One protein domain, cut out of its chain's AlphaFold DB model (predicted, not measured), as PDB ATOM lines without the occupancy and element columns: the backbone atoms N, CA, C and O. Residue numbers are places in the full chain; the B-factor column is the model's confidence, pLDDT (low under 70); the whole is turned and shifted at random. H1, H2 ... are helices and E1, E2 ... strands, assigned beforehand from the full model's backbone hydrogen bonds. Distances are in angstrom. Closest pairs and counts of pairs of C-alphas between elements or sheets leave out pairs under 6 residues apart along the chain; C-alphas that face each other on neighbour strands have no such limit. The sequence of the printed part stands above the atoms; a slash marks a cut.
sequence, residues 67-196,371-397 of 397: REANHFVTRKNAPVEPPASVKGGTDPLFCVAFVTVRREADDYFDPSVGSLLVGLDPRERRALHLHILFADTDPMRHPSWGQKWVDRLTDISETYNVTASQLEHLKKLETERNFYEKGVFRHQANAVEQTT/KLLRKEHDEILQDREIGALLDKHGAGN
ATOM      1  N   ARG A  67       1.979  13.355 -38.855       91.44
ATOM      2  CA  ARG A  67       3.300  13.856 -38.451       91.44
ATOM      3  C   ARG A  67       3.604  13.562 -36.981       91.44
ATOM      4  O   ARG A  67       4.721  13.151 -36.665       91.44
ATOM      5  N   GLU A  68       2.641  13.784 -36.092       93.50
ATOM      6  CA  GLU A  68       2.766  13.486 -34.659       93.50
ATOM      7  C   GLU A  68       2.998  11.991 -34.418       93.50
ATOM      8  O   GLU A  68       3.913  11.617 -33.679       93.50
ATOM      9  N   ALA A  69       2.226  11.144 -35.098       93.44
ATOM     10  CA  ALA A  69       2.335   9.695 -35.035       93.44
ATOM     11  C   ALA A  69       3.695   9.198 -35.537       93.44
ATOM     12  O   ALA A  69       4.398   8.484 -34.821       93.44
ATOM     13  N   ASN A  70       4.114   9.638 -36.724       92.69
ATOM     14  CA  ASN A  70       5.399   9.258 -37.307       92.69
ATOM     15  C   ASN A  70       6.572   9.702 -36.432       92.69
ATOM     16  O   ASN A  70       7.522   8.941 -36.225       92.69
ATOM     17  N   HIS A  71       6.508  10.909 -35.864       94.12
ATOM     18  CA  HIS A  71       7.523  11.380 -34.926       94.12
ATOM     19  C   HIS A  71       7.584  10.506 -33.663       94.12
ATOM     20  O   HIS A  71       8.674  10.125 -33.221       94.12
ATOM     21  N   PHE A  72       6.425  10.157 -33.101       93.62
ATOM     22  CA  PHE A  72       6.314   9.307 -31.918       93.62
ATOM     23  C   PHE A  72       6.879   7.898 -32.158       93.62
ATOM     24  O   PHE A  72       7.746   7.448 -31.401       93.62
ATOM     25  N   VAL A  73       6.459   7.242 -33.243       93.06
ATOM     26  CA  VAL A  73       6.911   5.896 -33.629       93.06
ATOM     27  C   VAL A  73       8.407   5.888 -33.927       93.06
ATOM     28  O   VAL A  73       9.141   5.087 -33.351       93.06
ATOM     29  N   THR A  74       8.902   6.838 -34.727       92.50
ATOM     30  CA  THR A  74      10.334   6.932 -35.073       92.50
ATOM     31  C   THR A  74      11.205   7.084 -33.830       92.50
ATOM     32  O   THR A  74      12.224   6.405 -33.686       92.50
ATOM     33  N   ARG A  75      10.790   7.929 -32.876       92.44
ATOM     34  CA  ARG A  75      11.505   8.102 -31.605       92.44
ATOM     35  C   ARG A  75      11.550   6.805 -30.801       92.44
ATOM     36  O   ARG A  75      12.577   6.491 -30.203       92.44
ATOM     37  N   LYS A  76      10.448   6.053 -30.777       92.00
ATOM     38  CA  LYS A  76      10.362   4.762 -30.085       92.00
ATOM     39  C   LYS A  76      11.052   3.636 -30.849       92.00
ATOM     40  O   LYS A  76      11.428   2.660 -30.212       92.00
ATOM     41  N   ASN A  77      11.322   3.792 -32.142       92.75
ATOM     42  CA  ASN A  77      12.109   2.843 -32.929       92.75
ATOM     43  C   ASN A  77      13.627   3.089 -32.861       92.75
ATOM     44  O   ASN A  77      14.417   2.275 -33.339       92.75
ATOM     45  N   ALA A  78      14.060   4.206 -32.267       91.00
ATOM     46  CA  ALA A  78      15.469   4.573 -32.204       91.00
ATOM     47  C   ALA A  78      16.328   3.489 -31.511       91.00
ATOM     48  O   ALA A  78      15.856   2.812 -30.588       91.00
ATOM     49  N   PRO A  79      17.611   3.325 -31.898       88.56
ATOM     50  CA  PRO A  79      18.483   2.332 -31.282       88.56
ATOM     51  C   PRO A  79      18.686   2.537 -29.783       88.56
ATOM     52  O   PRO A  79      18.738   1.554 -29.049       88.56
ATOM     53  N   VAL A  80      18.757   3.801 -29.358       88.19
ATOM     54  CA  VAL A  80      18.842   4.210 -27.953       88.19
ATOM     55  C   VAL A  80      17.551   3.824 -27.238       88.19
ATOM     56  O   VAL A  80      16.466   4.040 -27.776       88.19
ATOM     57  N   GLU A  81      17.658   3.250 -26.042       78.88
ATOM     58  CA  GLU A  81      16.489   2.916 -25.230       78.88
ATOM     59  C   GLU A  81      15.821   4.195 -24.702       78.88
ATOM     60  O   GLU A  81      16.432   4.941 -23.932       78.88
ATOM     61  N   PRO A  82      14.583   4.503 -25.130       79.38
ATOM     62  CA  PRO A  82      13.819   5.594 -24.547       79.38
ATOM     63  C   PRO A  82      13.345   5.202 -23.136       79.38
ATOM     64  O   PRO A  82      13.336   4.015 -22.805       79.38
ATOM     65  N   PRO A  83      12.855   6.161 -22.326       81.88
ATOM     66  CA  PRO A  83      12.128   5.834 -21.105       81.88
ATOM     67  C   PRO A  83      11.044   4.790 -21.379       81.88
ATOM     68  O   PRO A  83      10.382   4.848 -22.432       81.88
ATOM     69  N   ALA A  84      10.888   3.862 -20.429       81.44
ATOM     70  CA  ALA A  84       9.930   2.769 -20.510       81.44
ATOM     71  C   ALA A  84       8.552   3.311 -20.907       81.44
ATOM     72  O   ALA A  84       8.053   4.281 -20.332       81.44
ATOM     73  N   SER A  85       7.974   2.727 -21.955       85.38
ATOM     74  CA  SER A  85       6.620   3.075 -22.366       85.38
ATOM     75  C   SER A  85       5.636   2.517 -21.350       85.38
ATOM     76  O   SER A  85       5.786   1.386 -20.894       85.38
ATOM     77  N   VAL A  86       4.606   3.298 -21.042       89.50
ATOM     78  CA  VAL A  86       3.442   2.771 -20.339       89.50
ATOM     79  C   VAL A  86       2.730   1.802 -21.283       89.50
ATOM     80  O   VAL A  86       2.545   2.109 -22.464       89.50
ATOM     81  N   LYS A  87       2.394   0.629 -20.757       90.69
ATOM     82  CA  LYS A  87       1.662  -0.442 -21.432       90.69
ATOM     83  C   LYS A  87       0.292  -0.639 -20.776       90.69
ATOM     84  O   LYS A  87      -0.013   0.045 -19.795       90.69
ATOM     85  N   GLY A  88      -0.517  -1.534 -21.331       87.38
ATOM     86  CA  GLY A  88      -1.819  -1.893 -20.784       87.38
ATOM     87  C   GLY A  88      -1.670  -2.426 -19.361       87.38
ATOM     88  O   GLY A  88      -0.716  -3.141 -19.046       87.38
ATOM     89  N   GLY A  89      -2.583  -2.021 -18.483       86.50
ATOM     90  CA  GLY A  89      -2.664  -2.519 -17.117       86.50
ATOM     91  C   GLY A  89      -3.250  -3.930 -17.061       86.50
ATOM     92  O   GLY A  89      -3.615  -4.516 -18.078       86.50
ATOM     93  N   THR A  90      -3.367  -4.477 -15.852       84.06
ATOM     94  CA  THR A  90      -3.906  -5.831 -15.629       84.06
ATOM     95  C   THR A  90      -5.424  -5.925 -15.787       84.06
ATOM     96  O   THR A  90      -5.942  -7.019 -15.974       84.06
ATOM     97  N   ASP A  91      -6.127  -4.794 -15.704       86.31
ATOM     98  CA  ASP A  91      -7.571  -4.681 -15.937       86.31
ATOM     99  C   ASP A  91      -7.838  -3.557 -16.952       86.31
ATOM    100  O   ASP A  91      -8.135  -2.424 -16.551       86.31
ATOM    101  N   PRO A  92      -7.627  -3.811 -18.258       85.62
ATOM    102  CA  PRO A  92      -7.895  -2.824 -19.291       85.62
ATOM    103  C   PRO A  92      -9.403  -2.600 -19.438       85.62
ATOM    104  O   PRO A  92     -10.211  -3.532 -19.420       85.62
ATOM    105  N   LEU A  93      -9.773  -1.337 -19.629       86.06
ATOM    106  CA  LEU A  93     -11.136  -0.923 -19.926       86.06
ATOM    107  C   LEU A  93     -11.527  -1.345 -21.353       86.06
ATOM    108  O   LEU A  93     -12.644  -1.823 -21.570       86.06
ATOM    109  N   PHE A  94     -10.601  -1.206 -22.308       79.25
ATOM    110  CA  PHE A  94     -10.837  -1.557 -23.705       79.25
ATOM    111  C   PHE A  94      -9.629  -2.189 -24.405       79.25
ATOM    112  O   PHE A  94      -8.479  -1.792 -24.197       79.25
ATOM    113  N   CYS A  95      -9.916  -3.157 -25.281       85.75
ATOM    114  CA  CYS A  95      -8.935  -3.823 -26.136       85.75
ATOM    115  C   CYS A  95      -9.017  -3.307 -27.574       85.75
ATOM    116  O   CYS A  95     -10.029  -3.479 -28.255       85.75
ATOM    117  N   VAL A  96      -7.924  -2.734 -28.071       86.94
ATOM    118  CA  VAL A  96      -7.798  -2.293 -29.460       86.94
ATOM    119  C   VAL A  96      -6.977  -3.314 -30.230       86.94
ATOM    120  O   VAL A  96      -5.839  -3.593 -29.861       86.94
ATOM    121  N   ALA A  97      -7.544  -3.845 -31.315       84.50
ATOM    122  CA  ALA A  97      -6.858  -4.803 -32.171       84.50
ATOM    123  C   ALA A  97      -6.598  -4.228 -33.567       84.50
ATOM    124  O   ALA A  97      -7.528  -3.791 -34.245       84.50
ATOM    125  N   PHE A  98      -5.347  -4.288 -34.023       84.44
ATOM    126  CA  PHE A  98      -4.979  -4.017 -35.412       84.44
ATOM    127  C   PHE A  98      -4.734  -5.328 -36.150       84.44
ATOM    128  O   PHE A  98      -4.002  -6.188 -35.670       84.44
ATOM    129  N   VAL A  99      -5.305  -5.462 -37.346       81.19
ATOM    130  CA  VAL A  99      -4.898  -6.491 -38.311       81.19
ATOM    131  C   VAL A  99      -4.127  -5.801 -39.420       81.19
ATOM    132  O   VAL A  99      -4.683  -4.947 -40.112       81.19
ATOM    133  N   THR A 100      -2.875  -6.192 -39.627       81.62
ATOM    134  CA  THR A 100      -2.039  -5.626 -40.686       81.62
ATOM    135  C   THR A 100      -1.552  -6.688 -41.665       81.62
ATOM    136  O   THR A 100      -1.428  -7.864 -41.328       81.62
ATOM    137  N   VAL A 101      -1.325  -6.269 -42.908       81.06
ATOM    138  CA  VAL A 101      -0.724  -7.068 -43.982       81.06
ATOM    139  C   VAL A 101       0.234  -6.180 -44.760       81.06
ATOM    140  O   VAL A 101      -0.014  -4.979 -44.892       81.06
ATOM    141  N   ARG A 102       1.280  -6.765 -45.341       82.81
ATOM    142  CA  ARG A 102       2.222  -6.030 -46.182       82.81
ATOM    143  C   ARG A 102       1.501  -5.359 -47.355       82.81
ATOM    144  O   ARG A 102       0.780  -6.001 -48.122       82.81
ATOM    145  N   ARG A 103       1.794  -4.073 -47.559       72.75
ATOM    146  CA  ARG A 103       1.363  -3.278 -48.718       72.75
ATOM    147  C   ARG A 103       2.581  -2.718 -49.444       72.75
ATOM    148  O   ARG A 103       3.582  -2.401 -48.816       72.75
ATOM    149  N   GLU A 104       2.521  -2.648 -50.774       64.88
ATOM    150  CA  GLU A 104       3.664  -2.206 -51.592       64.88
ATOM    151  C   GLU A 104       3.771  -0.682 -51.729       64.88
ATOM    152  O   GLU A 104       4.875  -0.180 -51.912       64.88
ATOM    153  N   ALA A 105       2.648   0.040 -51.675       57.94
ATOM    154  CA  ALA A 105       2.592   1.440 -52.098       57.94
ATOM    155  C   ALA A 105       2.589   2.454 -50.944       57.94
ATOM    156  O   ALA A 105       3.279   3.455 -51.057       57.94
ATOM    157  N   ASP A 106       1.848   2.200 -49.861       63.19
ATOM    158  CA  ASP A 106       1.702   3.128 -48.734       63.19
ATOM    159  C   ASP A 106       1.490   2.316 -47.436       63.19
ATOM    160  O   ASP A 106       0.552   1.514 -47.353       63.19
ATOM    161  N   ASP A 107       2.375   2.489 -46.445       68.62
ATOM    162  CA  ASP A 107       2.275   1.843 -45.129       68.62
ATOM    163  C   ASP A 107       1.696   2.825 -44.104       68.62
ATOM    164  O   ASP A 107       2.392   3.649 -43.513       68.62
ATOM    165  N   TYR A 108       0.380   2.760 -43.935       77.62
ATOM    166  CA  TYR A 108      -0.360   3.582 -42.983       77.62
ATOM    167  C   TYR A 108      -0.524   2.903 -41.616       77.62
ATOM    168  O   TYR A 108      -1.150   3.474 -40.722       77.62
ATOM    169  N   PHE A 109       0.006   1.691 -41.428       85.12
ATOM    170  CA  PHE A 109      -0.124   0.960 -40.169       85.12
ATOM    171  C   PHE A 109       0.647   1.653 -39.037       85.12
ATOM    172  O   PHE A 109       0.054   1.980 -38.007       85.12
ATOM    173  N   ASP A 110       1.925   1.968 -39.262       89.00
ATOM    174  CA  ASP A 110       2.775   2.695 -38.312       89.00
ATOM    175  C   ASP A 110       2.125   4.014 -37.836       89.00
ATOM    176  O   ASP A 110       1.948   4.187 -36.623       89.00
ATOM    177  N   PRO A 111       1.695   4.938 -38.726       87.94
ATOM    178  CA  PRO A 111       1.034   6.167 -38.290       87.94
ATOM    179  C   PRO A 111      -0.347   5.928 -37.663       87.94
ATOM    180  O   PRO A 111      -0.758   6.714 -36.808       87.94
ATOM    181  N   SER A 112      -1.061   4.848 -37.999       87.31
ATOM    182  CA  SER A 112      -2.336   4.518 -37.340       87.31
ATOM    183  C   SER A 112      -2.128   4.125 -35.875       87.31
ATOM    184  O   SER A 112      -2.784   4.664 -34.987       87.31
ATOM    185  N   VAL A 113      -1.156   3.253 -35.587       90.56
ATOM    186  CA  VAL A 113      -0.824   2.880 -34.200       90.56
ATOM    187  C   VAL A 113      -0.218   4.065 -33.447       90.56
ATOM    188  O   VAL A 113      -0.569   4.333 -32.298       90.56
ATOM    189  N   GLY A 114       0.664   4.824 -34.103       92.44
ATOM    190  CA  GLY A 114       1.246   6.030 -33.528       92.44
ATOM    191  C   GLY A 114       0.188   7.070 -33.156       92.44
ATOM    192  O   GLY A 114       0.258   7.633 -32.066       92.44
ATOM    193  N   SER A 115      -0.807   7.296 -34.019       91.81
ATOM    194  CA  SER A 115      -1.899   8.248 -33.779       91.81
ATOM    195  C   SER A 115      -2.923   7.751 -32.757       91.81
ATOM    196  O   SER A 115      -3.575   8.577 -32.131       91.81
ATOM    197  N   LEU A 116      -3.037   6.446 -32.512       91.12
ATOM    198  CA  LEU A 116      -3.819   5.941 -31.383       91.12
ATOM    199  C   LEU A 116      -3.148   6.263 -30.039       91.12
ATOM    200  O   LEU A 116      -3.818   6.615 -29.075       91.12
ATOM    201  N   LEU A 117      -1.823   6.114 -29.965       93.38
ATOM    202  CA  LEU A 117      -1.087   6.159 -28.697       93.38
ATOM    203  C   LEU A 117      -0.549   7.546 -28.334       93.38
ATOM    204  O   LEU A 117      -0.326   7.845 -27.159       93.38
ATOM    205  N   VAL A 118      -0.266   8.389 -29.328       93.00
ATOM    206  CA  VAL A 118       0.358   9.690 -29.090       93.00
ATOM    207  C   VAL A 118      -0.632  10.658 -28.443       93.00
ATOM    208  O   VAL A 118      -1.673  10.985 -29.011       93.00
ATOM    209  N   GLY A 119      -0.248  11.165 -27.270       91.31
ATOM    210  CA  GLY A 119      -1.036  12.128 -26.499       91.31
ATOM    211  C   GLY A 119      -1.848  11.516 -25.360       91.31
ATOM    212  O   GLY A 119      -2.324  12.286 -24.537       91.31
ATOM    213  N   LEU A 120      -1.940  10.184 -25.264       92.81
ATOM    214  CA  LEU A 120      -2.637   9.523 -24.158       92.81
ATOM    215  C   LEU A 120      -1.980   9.829 -22.806       92.81
ATOM    216  O   LEU A 120      -0.754   9.744 -22.657       92.81
ATOM    217  N   ASP A 121      -2.810  10.117 -21.808       92.38
ATOM    218  CA  ASP A 121      -2.405  10.161 -20.409       92.38
ATOM    219  C   ASP A 121      -1.938   8.762 -19.958       92.38
ATOM    220  O   ASP A 121      -2.467   7.742 -20.415       92.38
ATOM    221  N   PRO A 122      -0.963   8.650 -19.039       91.81
ATOM    222  CA  PRO A 122      -0.543   7.356 -18.512       91.81
ATOM    223  C   PRO A 122      -1.686   6.497 -17.956       91.81
ATOM    224  O   PRO A 122      -1.590   5.273 -18.028       91.81
ATOM    225  N   ARG A 123      -2.748   7.097 -17.399       91.81
ATOM    226  CA  ARG A 123      -3.929   6.358 -16.926       91.81
ATOM    227  C   ARG A 123      -4.729   5.781 -18.094       91.81
ATOM    228  O   ARG A 123      -5.035   4.594 -18.086       91.81
ATOM    229  N   GLU A 124      -4.954   6.573 -19.140       92.44
ATOM    230  CA  GLU A 124      -5.613   6.117 -20.372       92.44
ATOM    231  C   GLU A 124      -4.824   4.997 -21.050       92.44
ATOM    232  O   GLU A 124      -5.393   3.976 -21.431       92.44
ATOM    233  N   ARG A 125      -3.493   5.129 -21.140       92.69
ATOM    234  CA  ARG A 125      -2.651   4.086 -21.738       92.69
ATOM    235  C   ARG A 125      -2.713   2.767 -20.964       92.69
ATOM    236  O   ARG A 125      -2.618   1.721 -21.600       92.69
ATOM    237  N   ARG A 126      -2.877   2.799 -19.635       91.94
ATOM    238  CA  ARG A 126      -3.079   1.583 -18.824       91.94
ATOM    239  C   ARG A 126      -4.484   1.004 -18.976       91.94
ATOM    240  O   ARG A 126      -4.643  -0.208 -18.887       91.94
ATOM    241  N   ALA A 127      -5.488   1.838 -19.221       91.38
ATOM    242  CA  ALA A 127      -6.845   1.382 -19.504       91.38
ATOM    243  C   ALA A 127      -6.992   0.770 -20.917       91.38
ATOM    244  O   ALA A 127      -7.977   0.085 -21.178       91.38
ATOM    245  N   LEU A 128      -6.020   0.983 -21.808       90.75
ATOM    246  CA  LEU A 128      -5.996   0.475 -23.180       90.75
ATOM    247  C   LEU A 128      -5.086  -0.756 -23.292       90.75
ATOM    248  O   LEU A 128      -3.903  -0.678 -22.966       90.75
ATOM    249  N   HIS A 129      -5.601  -1.864 -23.826       91.75
ATOM    250  CA  HIS A 129      -4.793  -3.018 -24.235       91.75
ATOM    251  C   HIS A 129      -4.660  -3.073 -25.763       91.75
ATOM    252  O   HIS A 129      -5.662  -3.135 -26.471       91.75
ATOM    253  N   LEU A 130      -3.433  -3.013 -26.281       91.56
ATOM    254  CA  LEU A 130      -3.133  -2.962 -27.710       91.56
ATOM    255  C   LEU A 130      -2.625  -4.312 -28.221       91.56
ATOM    256  O   LEU A 130      -1.490  -4.706 -27.935       91.56
ATOM    257  N   HIS A 131      -3.437  -4.949 -29.058       89.50
ATOM    258  CA  HIS A 131      -3.125  -6.202 -29.736       89.50
ATOM    259  C   HIS A 131      -2.902  -5.961 -31.240       89.50
ATOM    260  O   HIS A 131      -3.685  -5.284 -31.905       89.50
ATOM    261  N   ILE A 132      -1.818  -6.491 -31.801       89.06
ATOM    262  CA  ILE A 132      -1.510  -6.412 -33.229       89.06
ATOM    263  C   ILE A 132      -1.320  -7.809 -33.817       89.06
ATOM    264  O   ILE A 132      -0.434  -8.545 -33.394       89.06
ATOM    265  N   LEU A 133      -2.072  -8.115 -34.870       86.38
ATOM    266  CA  LEU A 133      -1.903  -9.319 -35.675       86.38
ATOM    267  C   LEU A 133      -1.294  -8.989 -37.036       86.38
ATOM    268  O   LEU A 133      -1.889  -8.285 -37.860       86.38
ATOM    269  N   PHE A 134      -0.134  -9.581 -37.298       87.56
ATOM    270  CA  PHE A 134       0.510  -9.598 -38.606       87.56
ATOM    271  C   PHE A 134      -0.036 -10.771 -39.423       87.56
ATOM    272  O   PHE A 134       0.347 -11.929 -39.241       87.56
ATOM    273  N   ALA A 135      -0.958 -10.452 -40.328       81.88
ATOM    274  CA  ALA A 135      -1.760 -11.400 -41.092       81.88
ATOM    275  C   ALA A 135      -1.145 -11.805 -42.451       81.88
ATOM    276  O   ALA A 135      -1.836 -12.362 -43.326       81.88
ATOM    277  N   ASP A 136       0.143 -11.533 -42.638       83.50
ATOM    278  CA  ASP A 136       0.968 -12.126 -43.687       83.50
ATOM    279  C   ASP A 136       1.267 -13.591 -43.347       83.50
ATOM    280  O   ASP A 136       1.507 -13.939 -42.194       83.50
ATOM    281  N   THR A 137       1.267 -14.475 -44.347       83.88
ATOM    282  CA  THR A 137       1.670 -15.879 -44.123       83.88
ATOM    283  C   THR A 137       3.163 -16.032 -43.827       83.88
ATOM    284  O   THR A 137       3.580 -17.050 -43.276       83.88
ATOM    285  N   ASP A 138       3.956 -15.024 -44.190       85.81
ATOM    286  CA  ASP A 138       5.340 -14.835 -43.774       85.81
ATOM    287  C   ASP A 138       5.483 -13.426 -43.165       85.81
ATOM    288  O   ASP A 138       5.549 -12.442 -43.915       85.81
ATOM    289  N   PRO A 139       5.524 -13.302 -41.826       85.44
ATOM    290  CA  PRO A 139       5.538 -12.004 -41.159       85.44
ATOM    291  C   PRO A 139       6.833 -11.222 -41.418       85.44
ATOM    292  O   PRO A 139       6.813  -9.994 -41.403       85.44
ATOM    293  N   MET A 140       7.942 -11.891 -41.771       88.31
ATOM    294  CA  MET A 140       9.221 -11.232 -42.086       88.31
ATOM    295  C   MET A 140       9.138 -10.334 -43.324       88.31
ATOM    296  O   MET A 140      10.020  -9.509 -43.565       88.31
ATOM    297  N   ARG A 141       8.088 -10.490 -44.138       87.62
ATOM    298  CA  ARG A 141       7.846  -9.644 -45.309       87.62
ATOM    299  C   ARG A 141       7.214  -8.302 -44.951       87.62
ATOM    300  O   ARG A 141       7.236  -7.424 -45.820       87.62
ATOM    301  N   HIS A 142       6.648  -8.156 -43.752       88.50
ATOM    302  CA  HIS A 142       6.009  -6.929 -43.293       88.50
ATOM    303  C   HIS A 142       7.070  -5.926 -42.793       88.50
ATOM    304  O   HIS A 142       7.861  -6.282 -41.921       88.50
ATOM    305  N   PRO A 143       7.096  -4.668 -43.279       89.56
ATOM    306  CA  PRO A 143       8.122  -3.677 -42.908       89.56
ATOM    307  C   PRO A 143       8.239  -3.424 -41.398       89.56
ATOM    308  O   PRO A 143       9.341  -3.275 -40.863       89.56
ATOM    309  N   SER A 144       7.094  -3.400 -40.718       90.06
ATOM    310  CA  SER A 144       6.996  -3.160 -39.276       90.06
ATOM    311  C   SER A 144       7.267  -4.391 -38.402       90.06
ATOM    312  O   SER A 144       7.383  -4.250 -37.186       90.06
ATOM    313  N   TRP A 145       7.395  -5.594 -38.975       90.81
ATOM    314  CA  TRP A 145       7.691  -6.794 -38.191       90.81
ATOM    315  C   TRP A 145       9.122  -6.754 -37.641       90.81
ATOM    316  O   TRP A 145      10.071  -6.441 -38.359       90.81
ATOM    317  N   GLY A 146       9.284  -7.059 -36.351       89.25
ATOM    318  CA  GLY A 146      10.582  -7.024 -35.665       89.25
ATOM    319  C   GLY A 146      11.160  -5.619 -35.448       89.25
ATOM    320  O   GLY A 146      12.321  -5.484 -35.055       89.25
ATOM    321  N   GLN A 147      10.384  -4.559 -35.703       92.56
ATOM    322  CA  GLN A 147      10.788  -3.198 -35.358       92.56
ATOM    323  C   GLN A 147      10.746  -3.000 -33.842       92.56
ATOM    324  O   GLN A 147       9.808  -3.417 -33.167       92.56
ATOM    325  N   LYS A 148      11.722  -2.262 -33.304       93.06
ATOM    326  CA  LYS A 148      11.833  -2.008 -31.857       93.06
ATOM    327  C   LYS A 148      10.606  -1.301 -31.296       93.06
ATOM    328  O   LYS A 148      10.275  -1.485 -30.129       93.06
ATOM    329  N   TRP A 149       9.974  -0.438 -32.091       93.12
ATOM    330  CA  TRP A 149       8.804   0.303 -31.636       93.12
ATOM    331  C   TRP A 149       7.616  -0.613 -31.341       93.12
ATOM    332  O   TRP A 149       6.885  -0.299 -30.405       93.12
ATOM    333  N   VAL A 150       7.459  -1.725 -32.074       93.06
ATOM    334  CA  VAL A 150       6.362  -2.685 -31.882       93.06
ATOM    335  C   VAL A 150       6.462  -3.244 -30.470       93.06
ATOM    336  O   VAL A 150       5.639  -2.895 -29.630       93.06
ATOM    337  N   ASP A 151       7.568  -3.914 -30.140       91.50
ATOM    338  CA  ASP A 151       7.800  -4.483 -28.804       91.50
ATOM    339  C   ASP A 151       7.703  -3.444 -27.673       91.50
ATOM    340  O   ASP A 151       7.304  -3.744 -26.544       91.50
ATOM    341  N   ARG A 152       8.089  -2.193 -27.954       92.06
ATOM    342  CA  ARG A 152       8.090  -1.096 -26.976       92.06
ATOM    343  C   ARG A 152       6.721  -0.460 -26.756       92.06
ATOM    344  O   ARG A 152       6.576   0.235 -25.751       92.06
ATOM    345  N   LEU A 153       5.769  -0.596 -27.677       92.50
ATOM    346  CA  LEU A 153       4.491   0.125 -27.637       92.50
ATOM    347  C   LEU A 153       3.273  -0.794 -27.573       92.50
ATOM    348  O   LEU A 153       2.279  -0.397 -26.966       92.50
ATOM    349  N   THR A 154       3.347  -1.988 -28.156       92.00
ATOM    350  CA  THR A 154       2.252  -2.961 -28.164       92.00
ATOM    351  C   THR A 154       2.246  -3.796 -26.895       92.00
ATOM    352  O   THR A 154       3.285  -4.004 -26.258       92.00
ATOM    353  N   ASP A 155       1.061  -4.253 -26.507       91.88
ATOM    354  CA  ASP A 155       0.912  -5.193 -25.400       91.88
ATOM    355  C   ASP A 155       1.109  -6.618 -25.915       91.88
ATOM    356  O   ASP A 155       1.901  -7.368 -25.345       91.88
ATOM    357  N   ILE A 156       0.489  -6.930 -27.057       90.19
ATOM    358  CA  ILE A 156       0.650  -8.196 -27.775       90.19
ATOM    359  C   ILE A 156       0.894  -7.903 -29.257       90.19
ATOM    360  O   ILE A 156       0.230  -7.060 -29.865       90.19
ATOM    361  N   SER A 157       1.865  -8.595 -29.847       89.50
ATOM    362  CA  SER A 157       2.082  -8.622 -31.293       89.50
ATOM    363  C   SER A 157       2.342 -10.049 -31.747       89.50
ATOM    364  O   SER A 157       3.344 -10.645 -31.345       89.50
ATOM    365  N   GLU A 158       1.467 -10.586 -32.588       87.94
ATOM    366  CA  GLU A 158       1.514 -11.985 -33.006       87.94
ATOM    367  C   GLU A 158       1.258 -12.177 -34.507       87.94
ATOM    368  O   GLU A 158       1.009 -11.240 -35.267       87.94
ATOM    369  N   THR A 159       1.366 -13.429 -34.940       85.94
ATOM    370  CA  THR A 159       1.018 -13.901 -36.283       85.94
ATOM    371  C   THR A 159       0.130 -15.141 -36.148       85.94
ATOM    372  O   THR A 159      -0.166 -15.569 -35.034       85.94
ATOM    373  N   TYR A 160      -0.305 -15.745 -37.256       77.12
ATOM    374  CA  TYR A 160      -1.197 -16.903 -37.211       77.12
ATOM    375  C   TYR A 160      -0.615 -18.058 -36.385       77.12
ATOM    376  O   TYR A 160       0.334 -18.725 -36.801       77.12
ATOM    377  N   ASN A 161      -1.260 -18.360 -35.260       78.44
ATOM    378  CA  ASN A 161      -0.997 -19.557 -34.472       78.44
ATOM    379  C   ASN A 161      -1.896 -20.713 -34.950       78.44
ATOM    380  O   ASN A 161      -2.877 -21.077 -34.304       78.44
ATOM    381  N   VAL A 162      -1.605 -21.240 -36.142       76.62
ATOM    382  CA  VAL A 162      -2.409 -22.284 -36.803       76.62
ATOM    383  C   VAL A 162      -1.576 -23.516 -37.143       76.62
ATOM    384  O   VAL A 162      -0.351 -23.462 -37.251       76.62
ATOM    385  N   THR A 163      -2.246 -24.654 -37.336       83.00
ATOM    386  CA  THR A 163      -1.579 -25.900 -37.744       83.00
ATOM    387  C   THR A 163      -0.914 -25.766 -39.119       83.00
ATOM    388  O   THR A 163      -1.309 -24.940 -39.944       83.00
ATOM    389  N   ALA A 164       0.079 -26.614 -39.407       82.44
ATOM    390  CA  ALA A 164       0.821 -26.560 -40.671       82.44
ATOM    391  C   ALA A 164      -0.079 -26.689 -41.918       82.44
ATOM    392  O   ALA A 164       0.139 -25.984 -42.901       82.44
ATOM    393  N   SER A 165      -1.119 -27.528 -41.861       82.12
ATOM    394  CA  SER A 165      -2.090 -27.692 -42.951       82.12
ATOM    395  C   SER A 165      -2.968 -26.452 -43.146       82.12
ATOM    396  O   SER A 165      -3.244 -26.060 -44.278       82.12
ATOM    397  N   GLN A 166      -3.371 -25.787 -42.060       79.88
ATOM    398  CA  GLN A 166      -4.100 -24.519 -42.130       79.88
ATOM    399  C   GLN A 166      -3.220 -23.395 -42.683       79.88
ATOM    400  O   GLN A 166      -3.682 -22.599 -43.495       79.88
ATOM    401  N   LEU A 167      -1.942 -23.348 -42.295       82.12
ATOM    402  CA  LEU A 167      -1.000 -22.368 -42.831       82.12
ATOM    403  C   LEU A 167      -0.775 -22.567 -44.339       82.12
ATOM    404  O   LEU A 167      -0.680 -21.590 -45.080       82.12
ATOM    405  N   GLU A 168      -0.715 -23.815 -44.807       84.69
ATOM    406  CA  GLU A 168      -0.635 -24.132 -46.237       84.69
ATOM    407  C   GLU A 168      -1.894 -23.677 -46.991       84.69
ATOM    408  O   GLU A 168      -1.784 -23.055 -48.050       84.69
ATOM    409  N   HIS A 169      -3.079 -23.878 -46.404       84.00
ATOM    410  CA  HIS A 169      -4.333 -23.340 -46.944       84.00
ATOM    411  C   HIS A 169      -4.310 -21.809 -47.037       84.00
ATOM    412  O   HIS A 169      -4.608 -21.247 -48.088       84.00
ATOM    413  N   LEU A 170      -3.863 -21.111 -45.986       81.62
ATOM    414  CA  LEU A 170      -3.742 -19.646 -45.993       81.62
ATOM    415  C   LEU A 170      -2.762 -19.142 -47.063       81.62
ATOM    416  O   LEU A 170      -3.035 -18.132 -47.714       81.62
ATOM    417  N   LYS A 171      -1.645 -19.850 -47.277       84.00
ATOM    418  CA  LYS A 171      -0.681 -19.546 -48.352       84.00
ATOM    419  C   LYS A 171      -1.304 -19.711 -49.734       84.00
ATOM    420  O   LYS A 171      -1.070 -18.880 -50.615       84.00
ATOM    421  N   LYS A 172      -2.122 -20.748 -49.918       85.75
ATOM    422  CA  LYS A 172      -2.875 -20.961 -51.156       85.75
ATOM    423  C   LYS A 172      -3.868 -19.822 -51.401       85.75
ATOM    424  O   LYS A 172      -3.816 -19.217 -52.467       85.75
ATOM    425  N   LEU A 173      -4.673 -19.453 -50.402       81.00
ATOM    426  CA  LEU A 173      -5.630 -18.341 -50.503       81.00
ATOM    427  C   LEU A 173      -4.952 -17.000 -50.822       81.00
ATOM    428  O   LEU A 173      -5.477 -16.207 -51.601       81.00
ATOM    429  N   GLU A 174      -3.776 -16.743 -50.244       79.94
ATOM    430  CA  GLU A 174      -2.985 -15.544 -50.536       79.94
ATOM    431  C   GLU A 174      -2.448 -15.538 -51.975       79.94
ATOM    432  O   GLU A 174      -2.512 -14.510 -52.650       79.94
ATOM    433  N   THR A 175      -1.993 -16.693 -52.468       81.81
ATOM    434  CA  THR A 175      -1.520 -16.864 -53.853       81.81
ATOM    435  C   THR A 175      -2.660 -16.692 -54.861       81.81
ATOM    436  O   THR A 175      -2.492 -16.037 -55.887       81.81
ATOM    437  N   GLU A 176      -3.838 -17.229 -54.548       82.69
ATOM    438  CA  GLU A 176      -5.053 -17.134 -55.365       82.69
ATOM    439  C   GLU A 176      -5.752 -15.768 -55.249       82.69
ATOM    440  O   GLU A 176      -6.740 -15.523 -55.940       82.69
ATOM    441  N   ARG A 177      -5.250 -14.864 -54.391       74.31
ATOM    442  CA  ARG A 177      -5.872 -13.568 -54.056       74.31
ATOM    443  C   ARG A 177      -7.322 -13.695 -53.563       74.31
ATOM    444  O   ARG A 177      -8.102 -12.747 -53.667       74.31
ATOM    445  N   ASN A 178      -7.684 -14.833 -52.970       71.62
ATOM    446  CA  ASN A 178      -8.990 -15.035 -52.348       71.62
ATOM    447  C   ASN A 178      -9.005 -14.429 -50.933       71.62
ATOM    448  O   ASN A 178      -8.913 -15.109 -49.908       71.62
ATOM    449  N   PHE A 179      -9.092 -13.100 -50.882       71.38
ATOM    450  CA  PHE A 179      -9.080 -12.354 -49.624       71.38
ATOM    451  C   PHE A 179     -10.386 -12.452 -48.829       71.38
ATOM    452  O   PHE A 179     -10.354 -12.162 -47.631       71.38
ATOM    453  N   TYR A 180     -11.488 -12.870 -49.460       64.00
ATOM    454  CA  TYR A 180     -12.790 -13.056 -48.813       64.00
ATOM    455  C   TYR A 180     -12.749 -14.220 -47.822       64.00
ATOM    456  O   TYR A 180     -13.126 -14.065 -46.664       64.00
ATOM    457  N   GLU A 181     -12.191 -15.358 -48.234       68.38
ATOM    458  CA  GLU A 181     -12.016 -16.510 -47.346       68.38
ATOM    459  C   GLU A 181     -10.907 -16.261 -46.312       68.38
ATOM    460  O   GLU A 181     -11.095 -16.479 -45.115       68.38
ATOM    461  N   LYS A 182      -9.768 -15.691 -46.739       70.25
ATOM    462  CA  LYS A 182      -8.662 -15.341 -45.825       70.25
ATOM    463  C   LYS A 182      -9.094 -14.319 -44.758       70.25
ATOM    464  O   LYS A 182      -8.545 -14.299 -43.660       70.25
ATOM    465  N   GLY A 183     -10.057 -13.447 -45.069       60.66
ATOM    466  CA  GLY A 183     -10.632 -12.472 -44.140       60.66
ATOM    467  C   GLY A 183     -11.221 -13.117 -42.886       60.66
ATOM    468  O   GLY A 183     -10.945 -12.659 -41.784       60.66
ATOM    469  N   VAL A 184     -11.940 -14.230 -43.032       63.72
ATOM    470  CA  VAL A 184     -12.587 -14.920 -41.904       63.72
ATOM    471  C   VAL A 184     -11.560 -15.426 -40.885       63.72
ATOM    472  O   VAL A 184     -11.743 -15.233 -39.685       63.72
ATOM    473  N   PHE A 185     -10.432 -15.972 -41.346       60.84
ATOM    474  CA  PHE A 185      -9.344 -16.432 -40.472       60.84
ATOM    475  C   PHE A 185      -8.621 -15.291 -39.735       60.84
ATOM    476  O   PHE A 185      -8.146 -15.487 -38.619       60.84
ATOM    477  N   ARG A 186      -8.562 -14.085 -40.318       55.44
ATOM    478  CA  ARG A 186      -7.986 -12.898 -39.655       55.44
ATOM    479  C   ARG A 186      -8.797 -12.470 -38.437       55.44
ATOM    480  O   ARG A 186      -8.229 -12.175 -37.393       55.44
ATOM    481  N   HIS A 187     -10.121 -12.468 -38.564       52.97
ATOM    482  CA  HIS A 187     -11.004 -12.120 -37.454       52.97
ATOM    483  C   HIS A 187     -11.018 -13.199 -36.369       52.97
ATOM    484  O   HIS A 187     -11.127 -12.862 -35.200       52.97
ATOM    485  N   GLN A 188     -10.828 -14.474 -36.726       53.22
ATOM    486  CA  GLN A 188     -10.687 -15.557 -35.748       53.22
ATOM    487  C   GLN A 188      -9.456 -15.387 -34.851       53.22
ATOM    488  O   GLN A 188      -9.575 -15.566 -33.648       53.22
ATOM    489  N   ALA A 189      -8.300 -15.037 -35.420       46.47
ATOM    490  CA  ALA A 189      -7.082 -14.828 -34.639       46.47
ATOM    491  C   ALA A 189      -7.199 -13.609 -33.702       46.47
ATOM    492  O   ALA A 189      -6.822 -13.693 -32.543       46.47
ATOM    493  N   ASN A 190      -7.830 -12.517 -34.152       43.66
ATOM    494  CA  ASN A 190      -7.976 -11.309 -33.329       43.66
ATOM    495  C   ASN A 190      -9.065 -11.369 -32.264       43.66
ATOM    496  O   ASN A 190      -8.971 -10.682 -31.248       43.66
ATOM    497  N   ALA A 191     -10.123 -12.134 -32.504       37.12
ATOM    498  CA  ALA A 191     -11.287 -12.096 -31.638       37.12
ATOM    499  C   ALA A 191     -11.152 -13.015 -30.407       37.12
ATOM    500  O   ALA A 191     -11.919 -12.878 -29.461       37.12
ATOM    501  N   VAL A 192     -10.128 -13.878 -30.363       32.53
ATOM    502  CA  VAL A 192      -9.814 -14.745 -29.208       32.53
ATOM    503  C   VAL A 192      -9.369 -13.952 -27.962       32.53
ATOM    504  O   VAL A 192      -9.329 -14.521 -26.875       32.53
ATOM    505  N   GLU A 193      -9.125 -12.636 -28.056       32.97
ATOM    506  CA  GLU A 193      -8.629 -11.843 -26.915       32.97
ATOM    507  C   GLU A 193      -9.247 -10.437 -26.752       32.97
ATOM    508  O   GLU A 193      -8.688  -9.565 -26.081       32.97
ATOM    509  N   GLN A 194     -10.424 -10.172 -27.331       31.16
ATOM    510  CA  GLN A 194     -11.041  -8.840 -27.260       31.16
ATOM    511  C   GLN A 194     -12.034  -8.694 -26.105       31.16
ATOM    512  O   GLN A 194     -13.099  -9.304 -26.069       31.16
ATOM    513  N   THR A 195     -11.687  -7.818 -25.160       25.31
ATOM    514  CA  THR A 195     -12.472  -7.511 -23.968       25.31
ATOM    515  C   THR A 195     -12.849  -6.008 -23.888       25.31
ATOM    516  O   THR A 195     -11.994  -5.176 -23.616       25.31
ATOM    517  N   THR A 196     -14.158  -5.706 -24.069       30.62
ATOM    518  CA  THR A 196     -14.976  -4.451 -23.832       30.62
ATOM    519  C   THR A 196     -14.542  -3.138 -24.516       30.62
ATOM    520  O   THR A 196     -13.410  -3.037 -24.955       30.62
ATOM    521  N   LYS A 371      -4.926  22.249 -30.989       92.00
ATOM    522  CA  LYS A 371      -4.851  22.985 -29.716       92.00
ATOM    523  C   LYS A 371      -6.168  22.969 -28.943       92.00
ATOM    524  O   LYS A 371      -6.129  22.974 -27.718       92.00
ATOM    525  N   LEU A 372      -7.299  22.996 -29.650       93.44
ATOM    526  CA  LEU A 372      -8.620  22.952 -29.030       93.44
ATOM    527  C   LEU A 372      -8.897  21.545 -28.502       93.44
ATOM    528  O   LEU A 372      -9.195  21.408 -27.325       93.44
ATOM    529  N   LEU A 373      -8.645  20.517 -29.321       91.69
ATOM    530  CA  LEU A 373      -8.786  19.118 -28.909       91.69
ATOM    531  C   LEU A 373      -7.920  18.773 -27.698       91.69
ATOM    532  O   LEU A 373      -8.357  18.061 -26.805       91.69
ATOM    533  N   ARG A 374      -6.698  19.311 -27.626       91.69
ATOM    534  CA  ARG A 374      -5.845  19.116 -26.450       91.69
ATOM    535  C   ARG A 374      -6.441  19.738 -25.188       91.69
ATOM    536  O   ARG A 374      -6.365  19.136 -24.128       91.69
ATOM    537  N   LYS A 375      -7.045  20.924 -25.303       95.19
ATOM    538  CA  LYS A 375      -7.727  21.580 -24.182       95.19
ATOM    539  C   LYS A 375      -8.954  20.782 -23.737       95.19
ATOM    540  O   LYS A 375      -9.148  20.612 -22.543       95.19
ATOM    541  N   GLU A 376      -9.747  20.289 -24.686       92.75
ATOM    542  CA  GLU A 376     -10.902  19.426 -24.409       92.75
ATOM    543  C   GLU A 376     -10.471  18.124 -23.724       92.75
ATOM    544  O   GLU A 376     -11.063  17.727 -22.725       92.75
ATOM    545  N   HIS A 377      -9.389  17.498 -24.197       92.81
ATOM    546  CA  HIS A 377      -8.806  16.312 -23.569       92.81
ATOM    547  C   HIS A 377      -8.354  16.586 -22.129       92.81
ATOM    548  O   HIS A 377      -8.724  15.842 -21.223       92.81
ATOM    549  N   ASP A 378      -7.640  17.691 -21.894       93.81
ATOM    550  CA  ASP A 378      -7.207  18.098 -20.552       93.81
ATOM    551  C   ASP A 378      -8.399  18.373 -19.609       93.81
ATOM    552  O   ASP A 378      -8.306  18.116 -18.407       93.81
ATOM    553  N   GLU A 379      -9.515  18.896 -20.130       94.81
ATOM    554  CA  GLU A 379     -10.760  19.121 -19.381       94.81
ATOM    555  C   GLU A 379     -11.459  17.796 -19.033       94.81
ATOM    556  O   GLU A 379     -11.868  17.608 -17.887       94.81
ATOM    557  N   ILE A 380     -11.523  16.845 -19.971       92.06
ATOM    558  CA  ILE A 380     -12.074  15.497 -19.747       92.06
ATOM    559  C   ILE A 380     -11.262  14.741 -18.686       92.06
ATOM    560  O   ILE A 380     -11.831  14.096 -17.811       92.06
ATOM    561  N   LEU A 381      -9.932  14.854 -18.709       90.69
ATOM    562  CA  LEU A 381      -9.057  14.217 -17.718       90.69
ATOM    563  C   LEU A 381      -9.203  14.786 -16.299       90.69
ATOM    564  O   LEU A 381      -8.790  14.128 -15.334       90.69
ATOM    565  N   GLN A 382      -9.738  16.003 -16.174       91.56
ATOM    566  CA  GLN A 382     -10.057  16.653 -14.899       91.56
ATOM    567  C   GLN A 382     -11.465  16.315 -14.402       91.56
ATOM    568  O   GLN A 382     -11.772  16.580 -13.236       91.56
ATOM    569  N   ASP A 383     -12.309  15.726 -15.253       95.06
ATOM    570  CA  ASP A 383     -13.614  15.241 -14.838       95.06
ATOM    571  C   ASP A 383     -13.456  14.148 -13.774       95.06
ATOM    572  O   ASP A 383     -12.647  13.221 -13.884       95.06
ATOM    573  N   ARG A 384     -14.227  14.277 -12.692       92.62
ATOM    574  CA  ARG A 384     -14.093  13.406 -11.525       92.62
ATOM    575  C   ARG A 384     -14.556  11.980 -11.812       92.62
ATOM    576  O   ARG A 384     -13.991  11.049 -11.240       92.62
ATOM    577  N   GLU A 385     -15.581  11.806 -12.641       92.31
ATOM    578  CA  GLU A 385     -16.110  10.488 -12.991       92.31
ATOM    579  C   GLU A 385     -15.145   9.762 -13.926       92.31
ATOM    580  O   GLU A 385     -14.819   8.601 -13.679       92.31
ATOM    581  N   ILE A 386     -14.603  10.469 -14.923       89.69
ATOM    582  CA  ILE A 386     -13.588   9.919 -15.831       89.69
ATOM    583  C   ILE A 386     -12.299   9.595 -15.081       89.69
ATOM    584  O   ILE A 386     -11.760   8.499 -15.230       89.69
ATOM    585  N   GLY A 387     -11.833  10.498 -14.216       87.44
ATOM    586  CA  GLY A 387     -10.675  10.249 -13.362       87.44
ATOM    587  C   GLY A 387     -10.863   8.998 -12.503       87.44
ATOM    588  O   GLY A 387     -10.006   8.122 -12.509       87.44
ATOM    589  N   ALA A 388     -12.015   8.856 -11.840       89.31
ATOM    590  CA  ALA A 388     -12.317   7.674 -11.034       89.31
ATOM    591  C   ALA A 388     -12.417   6.387 -11.872       89.31
ATOM    592  O   ALA A 388     -11.985   5.329 -11.414       89.31
ATOM    593  N   LEU A 389     -12.962   6.461 -13.090       89.25
ATOM    594  CA  LEU A 389     -13.025   5.335 -14.022       89.25
ATOM    595  C   LEU A 389     -11.617   4.877 -14.431       89.25
ATOM    596  O   LEU A 389     -11.318   3.686 -14.360       89.25
ATOM    597  N   LEU A 390     -10.749   5.818 -14.807       89.00
ATOM    598  CA  LEU A 390      -9.366   5.565 -15.222       89.00
ATOM    599  C   LEU A 390      -8.426   5.206 -14.064       89.00
ATOM    600  O   LEU A 390      -7.386   4.600 -14.289       89.00
ATOM    601  N   ASP A 391      -8.744   5.597 -12.831       85.56
ATOM    602  CA  ASP A 391      -7.980   5.179 -11.652       85.56
ATOM    603  C   ASP A 391      -8.403   3.773 -11.195       85.56
ATOM    604  O   ASP A 391      -7.586   3.008 -10.680       85.56
ATOM    605  N   LYS A 392      -9.678   3.414 -11.401       85.06
ATOM    606  CA  LYS A 392     -10.210   2.074 -11.126       85.06
ATOM    607  C   LYS A 392      -9.698   1.042 -12.132       85.06
ATOM    608  O   LYS A 392      -9.323  -0.056 -11.729       85.06
ATOM    609  N   HIS A 393      -9.715   1.383 -13.419       74.69
ATOM    610  CA  HIS A 393      -9.294   0.506 -14.511       74.69
ATOM    611  C   HIS A 393      -7.864   0.837 -14.935       74.69
ATOM    612  O   HIS A 393      -7.505   1.993 -15.088       74.69
ATOM    613  N   GLY A 394      -7.012  -0.166 -15.128       64.00
ATOM    614  CA  GLY A 394      -5.594   0.076 -15.405       64.00
ATOM    615  C   GLY A 394      -4.750   0.420 -14.169       64.00
ATOM    616  O   GLY A 394      -3.634   0.926 -14.316       64.00
ATOM    617  N   ALA A 395      -5.228   0.129 -12.953       58.88
ATOM    618  CA  ALA A 395      -4.368   0.094 -11.774       58.88
ATOM    619  C   ALA A 395      -3.269  -0.961 -11.995       58.88
ATOM    620  O   ALA A 395      -3.543  -2.157 -12.087       58.88
ATOM    621  N   GLY A 396      -2.028  -0.503 -12.153       53.44
ATOM    622  CA  GLY A 396      -0.859  -1.373 -12.088       53.44
ATOM    623  C   GLY A 396      -0.586  -1.721 -10.629       53.44
ATOM    624  O   GLY A 396      -0.704  -0.845  -9.773       53.44
ATOM    625  N   ASN A 397      -0.243  -2.980 -10.355       40.50
ATOM    626  CA  ASN A 397       0.440  -3.321  -9.104       40.50
ATOM    627  C   ASN A 397       1.752  -2.543  -8.967       40.50
ATOM    628  O   ASN A 397       2.444  -2.380 -10.002       40.50
TER     629      ASN A 397
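Overview. This is residues 67 to 196 and 371 to 397 of the 397 residues of an uncharacterized protein of Trichophyton equinum (strain ATCC MYA-4606 / CBS 127.97) (UniProt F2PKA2). A small parallel sheet of three strands, E1, E2 and E3, makes the core of an elongated body, with H2 packed on one face and H6 over the other. H1 crosses H2 on the side away from the sheet, while H5 lies at one end of the long axis and H7 and H8 at the other. The printed part has 157 residues with eight named helices and three named strands, in the order H1 E1 H2 H3 E2 H4 E3 H5 H6 H7 H8, and its class is mostly helix. The sheet's order is E1 E2 E3. The whole is only just compact, close to loose, with a radius of gyration of the C-alphas of 17.6 A and spans of 53 by 31 by 29 A.

Along the chain. The sheet is made of E1, residues 94 to 100, 19.6 A long from first to last C-alpha, E2, residues 128 to 134, 19.5 A, and E3, residues 156 to 159, 10.3 A. E1 begins at C-alpha 94, (-10.837, -1.557, -23.705). Among the helices, H1 is residues 67 to 77, 15.1 A, starting at C-alpha 67, (3.300, 13.856, -38.451). H2 is residues 109 to 117, 12.6 A, H3 is residues 122 to 127 and H4 is residues 148 to 153. H5 is residues 164 to 175, 16.5 A, and H6, the longest helix, is residues 179 to 191, 18.1 A. H7 is residues 371 to 382, 16.9 A, and H8 is residues 384 to 392, 12.0 A, ending at C-alpha 392, (-10.210, 2.074, -11.126).

Arrangement. E2 is the inner strand. E1 and E2 are parallel at 19 degrees, with N 96 and O 129 at 2.8 A, within hydrogen-bond range. E2 and E3 are parallel at 17 degrees, with N 132 and O 156 at 2.9 A. E1, H2 H3, E2 and E2, H4, E3 are strand-helix-strand units, two parallel neighbour strands with helices between, each with a right-handed crossover. H2 is on the sheet at a height of 9.9 A, over E2 and only just over E1, with 3 of its 9 C-alphas; it runs along the strands, at 2 degrees to E2 on the local plane. H6 is on the opposite face at a height of 10.3 A, over E1 and E2, slantwise to the strands at 36 degrees to E2 on the local plane. H3 and H4 only graze the sheet. H1 is not on it; H1 touches H2, about perpendicular at 83 degrees, the closest C-alphas being those of Ala 69 and Gly 114, 4.1 A apart. H1 also touches H4, the C-alphas of Asn 77 and Trp 149 being closest at 4.4 A. With residues 170 to 174 alone, H5 touches H6, opposite ways at a steep tilt of 46 degrees; the closest C-alphas, of Leu 173 and Lys 182, are 6.3 A apart. H8 touches H3, the C-alphas of Arg 123 and Leu 390 being closest at 5.8 A. H7 and H8 are close but not clearly touching, with Leu 381 and Gly 387 closest at 6.1 A between C-alphas. Every O i to N i+4 pair is within hydrogen-bond range in H1, H2, H3, H4, H5, H7 and H8, and 7 of 9 are in H6.

Size, cuts and confidence. The two C-alphas farthest apart, of Glu 176 and Arg 384, are 54.2 A apart. Residues 197 to 370 are not printed, and C-alphas 196 and 371 are 29.8 A apart across the cut. The links H1 to E1 and E2 to H4 are long. Confidence is under 70 at residues 104 to 107, 180 to 181, 183 to 196 and 394 to 397; the mean pLDDT of the printed part is 81.9, and that of H6 is 58.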